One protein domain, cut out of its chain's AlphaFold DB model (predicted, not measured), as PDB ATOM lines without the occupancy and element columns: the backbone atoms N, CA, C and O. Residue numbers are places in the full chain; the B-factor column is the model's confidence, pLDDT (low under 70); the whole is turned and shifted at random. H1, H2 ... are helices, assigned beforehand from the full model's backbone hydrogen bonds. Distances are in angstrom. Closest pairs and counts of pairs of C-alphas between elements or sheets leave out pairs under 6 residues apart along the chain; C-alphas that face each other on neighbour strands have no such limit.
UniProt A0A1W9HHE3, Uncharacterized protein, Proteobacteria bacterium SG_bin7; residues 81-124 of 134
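AT A GLANCE: This is residues 81 to 124 of the 134 residues of an uncharacterized protein of Proteobacteria bacterium SG_bin7 (UniProt A0A1W9HHE3). One long helix, H2, makes the body; at its first end the short helix H1 meets it at a corner, with residues 81 to 84 leading into H1 beside H2, and at its other end a long tail without named elements, residues 109 to 124, turns away and folds back. It is a loose model in which residues 108 to 114 stand free. The printed part has 44 residues with two named helices, H1 then H2, and no named strand; the class is all helix. The radius of gyration of the C-alphas is 12.1 A, and the flat outline spans 34 by 27 by 12 A.

IN THESE COORDINATES: The printed part begins at Cys 81. H1 covers residues 85 to 90, from C-alpha 85 at (-5.469, 35.498, 25.547) to C-alpha 90. H2 covers residues 92 to 108, 24.5 A from first to last C-alpha, and ends with C-alpha 108 at (-6.379, 11.033, 21.974). The printed part ends at His 124, whose C-alpha is at (3.995, 26.064, 42.341).

HOW THE PARTS SIT: The link from H1 to H2 is tight, with one residue between them. H1 and H2 touch only at the corner by this link, and H2 does so with residues 94 to 96 alone. Their closest C-alphas, those of Tyr 88 and Ala 95, are 5.1 A apart. Their lines stand at a steep tilt of 43 degrees, and they run opposite ways. In H1 and H2 every O i to N i+4 pair is within hydrogen-bond range.

THE WHOLE: The two C-alphas farthest apart, those of Lys 90 and Leu 114, are 34.1 A apart. The printed part has no cut. The mean pLDDT of the printed part is 77.8, and residues 110 to 124 are under 70.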
ATOM      1  N   CYS A  81      -0.874  24.511  25.823       81.50
ATOM      2  CA  CYS A  81      -2.256  24.314  26.281       81.50
ATOM      3  C   CYS A  81      -3.320  24.874  25.334       81.50
ATOM      4  O   CYS A  81      -4.497  24.815  25.664       81.50
ATOM      5  N   GLY A  82      -2.933  25.485  24.212       84.88
ATOM      6  CA  GLY A  82      -3.871  26.086  23.263       84.88
ATOM      7  C   GLY A  82      -4.558  27.368  23.750       84.88
ATOM      8  O   GLY A  82      -5.446  27.871  23.073       84.88
ATOM      9  N   PHE A  83      -4.172  27.919  24.910       89.44
ATOM     10  CA  PHE A  83      -4.782  29.139  25.448       89.44
ATOM     11  C   PHE A  83      -4.438  30.368  24.592       89.44
ATOM     12  O   PHE A  83      -3.259  30.704  24.435       89.44
ATOM     13  N   ASP A  84      -5.472  31.053  24.102       90.56
ATOM     14  CA  ASP A  84      -5.382  32.309  23.353       90.56
ATOM     15  C   ASP A  84      -5.918  33.472  24.218       90.56
ATOM     16  O   ASP A  84      -7.131  33.560  24.445       90.56
ATOM     17  N   PRO A  85      -5.047  34.379  24.707       87.94
ATOM     18  CA  PRO A  85      -5.469  35.498  25.547       87.94
ATOM     19  C   PRO A  85      -6.305  36.538  24.785       87.94
ATOM     20  O   PRO A  85      -7.125  37.221  25.400       87.94
ATOM     21  N   VAL A  86      -6.134  36.661  23.462       88.38
ATOM     22  CA  VAL A  86      -6.925  37.598  22.645       88.38
ATOM     23  C   VAL A  86      -8.369  37.126  22.586       88.38
ATOM     24  O   VAL A  86      -9.288  37.931  22.718       88.38
ATOM     25  N   LEU A  87      -8.561  35.818  22.414       90.81
ATOM     26  CA  LEU A  87      -9.884  35.215  22.421       90.81
ATOM     27  C   LEU A  87     -10.507  35.244  23.814       90.81
ATOM     28  O   LEU A  87     -11.674  35.586  23.925       90.81
ATOM     29  N   TYR A  88      -9.731  34.969  24.864       90.50
ATOM     30  CA  TYR A  88     -10.216  35.026  26.244       90.50
ATOM     31  C   TYR A  88     -10.740  36.414  26.632       90.50
ATOM     32  O   TYR A  88     -11.752  36.518  27.316       90.50
ATOM     33  N   ARG A  89     -10.079  37.485  26.167       90.62
ATOM     34  CA  ARG A  89     -10.533  38.863  26.406       90.62
ATOM     35  C   ARG A  89     -11.842  39.195  25.680       90.62
ATOM     36  O   ARG A  89     -12.563  40.069  26.145       90.62
ATOM     37  N   LYS A  90     -12.112  38.558  24.536       92.31
ATOM     38  CA  LYS A  90     -13.352  38.753  23.770       92.31
ATOM     39  C   LYS A  90     -14.483  37.905  24.341       92.31
ATOM     40  O   LYS A  90     -15.496  38.458  24.732       92.31
ATOM     41  N   ASP A  91     -14.255  36.596  24.432       93.56
ATOM     42  CA  ASP A  91     -15.238  35.598  24.842       93.56
ATOM     43  C   ASP A  91     -14.558  34.494  25.675       93.56
ATOM     44  O   ASP A  91     -13.931  33.576  25.119       93.56
ATOM     45  N   PRO A  92     -14.669  34.537  27.015       91.62
ATOM     46  CA  PRO A  92     -13.999  33.571  27.883       91.62
ATOM     47  C   PRO A  92     -14.533  32.144  27.689       91.62
ATOM     48  O   PRO A  92     -13.767  31.182  27.775       91.62
ATOM     49  N   GLU A  93     -15.819  31.992  27.356       92.38
ATOM     50  CA  GLU A  93     -16.446  30.689  27.107       92.38
ATOM     51  C   GLU A  93     -15.897  29.996  25.857       92.38
ATOM     52  O   GLU A  93     -15.675  28.786  25.837       92.38
ATOM     53  N   ILE A  94     -15.648  30.754  24.786       91.62
ATOM     54  CA  ILE A  94     -15.089  30.189  23.553       91.62
ATOM     55  C   ILE A  94     -13.626  29.802  23.792       91.62
ATOM     56  O   ILE A  94     -13.164  28.766  23.306       91.62
ATOM     57  N   ALA A  95     -12.895  30.602  24.570       89.69
ATOM     58  CA  ALA A  95     -11.524  30.288  24.942       89.69
ATOM     59  C   ALA A  95     -11.428  28.996  25.772       89.69
ATOM     60  O   ALA A  95     -10.576  28.154  25.473       89.69
ATOM     61  N   SER A  96     -12.310  28.791  26.756       88.38
ATOM     62  CA  SER A  96     -12.319  27.559  27.560       88.38
ATOM     63  C   SER A  96     -12.675  26.327  26.721       88.38
ATOM     64  O   SER A  96     -12.002  25.297  26.832       88.38
ATOM     65  N   LYS A  97     -13.646  26.446  25.803       92.56
ATOM     66  CA  LYS A  97     -13.996  25.382  24.847       92.56
ATOM     67  C   LYS A  97     -12.803  24.982  23.978       92.56
ATOM     68  O   LYS A  97     -12.518  23.795  23.855       92.56
ATOM     69  N   LYS A  98     -12.048  25.946  23.439       89.06
ATOM     70  CA  LYS A  98     -10.857  25.650  22.620       89.06
ATOM     71  C   LYS A  98      -9.737  24.971  23.401       89.06
ATOM     72  O   LYS A  98      -9.100  24.066  22.872       89.06
ATOM     73  N   VAL A  99      -9.499  25.386  24.645       89.56
ATOM     74  CA  VAL A  99      -8.508  24.724  25.513       89.56
ATOM     75  C   VAL A  99      -8.931  23.286  25.807       89.56
ATOM     76  O   VAL A  99      -8.098  22.386  25.760       89.56
ATOM     77  N   THR A 100     -10.221  23.060  26.058       89.44
ATOM     78  CA  THR A 100     -10.771  21.719  26.301       89.44
ATOM     79  C   THR A 100     -10.595  20.831  25.069       89.44
ATOM     80  O   THR A 100      -9.968  19.784  25.171       89.44
ATOM     81  N   GLN A 101     -10.990  21.314  23.888       90.44
ATOM     82  CA  GLN A 101     -10.789  20.609  22.614       90.44
ATOM     83  C   GLN A 101      -9.311  20.320  22.322       90.44
ATOM     84  O   GLN A 101      -8.972  19.263  21.795       90.44
ATOM     85  N   PHE A 102      -8.411  21.252  22.650       88.31
ATOM     86  CA  PHE A 102      -6.973  21.037  22.502       88.31
ATOM     87  C   PHE A 102      -6.485  19.901  23.409       88.31
ATOM     88  O   PHE A 102      -5.724  19.050  22.962       88.31
ATOM     89  N   MET A 103      -6.938  19.871  24.663       82.38
ATOM     90  CA  MET A 103      -6.572  18.832  25.629       82.38
ATOM     91  C   MET A 103      -7.166  17.468  25.276       82.38
ATOM     92  O   MET A 103      -6.500  16.460  25.480       82.38
ATOM     93  N   GLU A 104      -8.384  17.428  24.737       87.75
ATOM     94  CA  GLU A 104      -9.012  16.196  24.243       87.75
ATOM     95  C   GLU A 104      -8.220  15.601  23.078       87.75
ATOM     96  O   GLU A 104      -7.890  14.420  23.106       87.75
ATOM     97  N   ARG A 105      -7.827  16.430  22.100       84.81
ATOM     98  CA  ARG A 105      -6.948  16.001  20.997       84.81
ATOM     99  C   ARG A 105      -5.603  15.501  21.518       84.81
ATOM    100  O   ARG A 105      -5.158  14.430  21.138       84.81
ATOM    101  N   TYR A 106      -5.011  16.238  22.455       78.56
ATOM    102  CA  TYR A 106      -3.748  15.858  23.087       78.56
ATOM    103  C   TYR A 106      -3.833  14.521  23.836       78.56
ATOM    104  O   TYR A 106      -2.848  13.796  23.900       78.56
ATOM    105  N   ALA A 107      -4.988  14.203  24.428       79.62
ATOM    106  CA  ALA A 107      -5.218  12.937  25.118       79.62
ATOM    107  C   ALA A 107      -5.497  11.772  24.156       79.62
ATOM    108  O   ALA A 107      -5.214  10.631  24.505       79.62
ATOM    109  N   ALA A 108      -6.062  12.047  22.977       82.94
ATOM    110  CA  ALA A 108      -6.379  11.033  21.974       82.94
ATOM    111  C   ALA A 108      -5.154  10.578  21.162       82.94
ATOM    112  O   ALA A 108      -5.142   9.457  20.657       82.94
ATOM    113  N   ASP A 109      -4.130  11.425  21.033       80.75
ATOM    114  CA  ASP A 109      -2.948  11.128  20.227       80.75
ATOM    115  C   ASP A 109      -1.877  10.342  21.033       80.75
ATOM    116  O   ASP A 109      -1.240  10.905  21.931       80.75
ATOM    117  N   PRO A 110      -1.566   9.076  20.679       67.56
ATOM    118  CA  PRO A 110      -0.617   8.228  21.419       67.56
ATOM    119  C   PRO A 110       0.840   8.718  21.339       67.56
ATOM    120  O   PRO A 110       1.680   8.350  22.156       67.56
ATOM    121  N   GLN A 111       1.164   9.598  20.385       67.19
ATOM    122  CA  GLN A 111       2.485  10.230  20.292       67.19
ATOM    123  C   GLN A 111       2.735  11.267  21.400       67.19
ATOM    124  O   GLN A 111       3.889  11.590  21.691       67.19
ATOM    125  N   PHE A 112       1.681  11.789  22.037       61.66
ATOM    126  CA  PHE A 112       1.797  12.806  23.082       61.66
ATOM    127  C   PHE A 112       1.916  12.233  24.501       61.66
ATOM    128  O   PHE A 112       2.238  12.987  25.422       61.66
ATOM    129  N   GLU A 113       1.771  10.918  24.693       59.53
ATOM    130  CA  GLU A 113       1.985  10.257  25.993       59.53
ATOM    131  C   GLU A 113       3.422  10.417  26.517       59.53
ATOM    132  O   GLU A 113       3.649  10.489  27.727       59.53
ATOM    133  N   LEU A 114       4.392  10.528  25.604       58.41
ATOM    134  CA  LEU A 114       5.816  10.689  25.914       58.41
ATOM    135  C   LEU A 114       6.213  12.147  26.192       58.41
ATOM    136  O   LEU A 114       7.310  12.411  26.688       58.41
ATOM    137  N   LEU A 115       5.346  13.111  25.870       61.94
ATOM    138  CA  LEU A 115       5.623  14.524  26.092       61.94
ATOM    139  C   LEU A 115       5.260  14.922  27.531       61.94
ATOM    140  O   LEU A 115       4.304  14.411  28.118       61.94
ATOM    141  N   PRO A 116       6.022  15.845  28.150       60.22
ATOM    142  CA  PRO A 116       5.795  16.235  29.533       60.22
ATOM    143  C   PRO A 116       4.395  16.833  29.681       60.22
ATOM    144  O   PRO A 116       4.132  17.944  29.213       60.22
ATOM    145  N   ASN A 117       3.516  16.094  30.364       61.22
ATOM    146  CA  ASN A 117       2.122  16.470  30.566       61.22
ATOM    147  C   ASN A 117       2.039  17.923  31.081       61.22
ATOM    148  O   ASN A 117       2.634  18.240  32.124       61.22
ATOM    149  N   PRO A 118       1.301  18.818  30.394       60.31
ATOM    150  CA  PRO A 118       1.198  20.222  30.785       60.31
ATOM    151  C   PRO A 118       0.625  20.399  32.200       60.31
ATOM    152  O   PRO A 118       0.890  21.423  32.829       60.31
ATOM    153  N   LYS A 119      -0.096  19.398  32.727       56.25
ATOM    154  CA  LYS A 119      -0.615  19.358  34.100       56.25
ATOM    155  C   LYS A 119       0.416  18.878  35.135       56.25
ATOM    156  O   LYS A 119       0.374  19.332  36.270       56.25
ATOM    157  N   LYS A 120       1.371  18.002  34.783       53.81
ATOM    158  CA  LYS A 120       2.340  17.440  35.759       53.81
ATOM    159  C   LYS A 120       3.426  18.436  36.186       53.81
ATOM    160  O   LYS A 120       3.986  18.304  37.264       53.81
ATOM    161  N   ASN A 121       3.673  19.479  35.393       50.44
ATOM    162  CA  ASN A 121       4.609  20.558  35.733       50.44
ATOM    163  C   ASN A 121       3.949  21.741  36.474       50.44
ATOM    164  O   ASN A 121       4.550  22.811  36.568       50.44
ATOM    165  N   LEU A 122       2.736  21.565  37.014       55.78
ATOM    166  CA  LEU A 122       2.028  22.568  37.826       55.78
ATOM    167  C   LEU A 122       2.610  22.747  39.244       55.78
ATOM    168  O   LEU A 122       1.983  23.409  40.070       55.78
ATOM    169  N   HIS A 123       3.807  22.217  39.541       46.22
ATOM    170  CA  HIS A 123       4.530  22.581  40.762       46.22
ATOM    171  C   HIS A 123       4.587  24.107  40.861       46.22
ATOM    172  O   HIS A 123       5.035  24.759  39.922       46.22
ATOM    173  N   HIS A 124       4.096  24.647  41.982       51.69
ATOM    174  CA  HIS A 124       3.995  26.064  42.341       51.69
ATOM    175  C   HIS A 124       5.262  26.878  41.998       51.69
ATOM    176  O   HIS A 124       6.036  27.271  42.872       51.69
TER     177      HIS A 124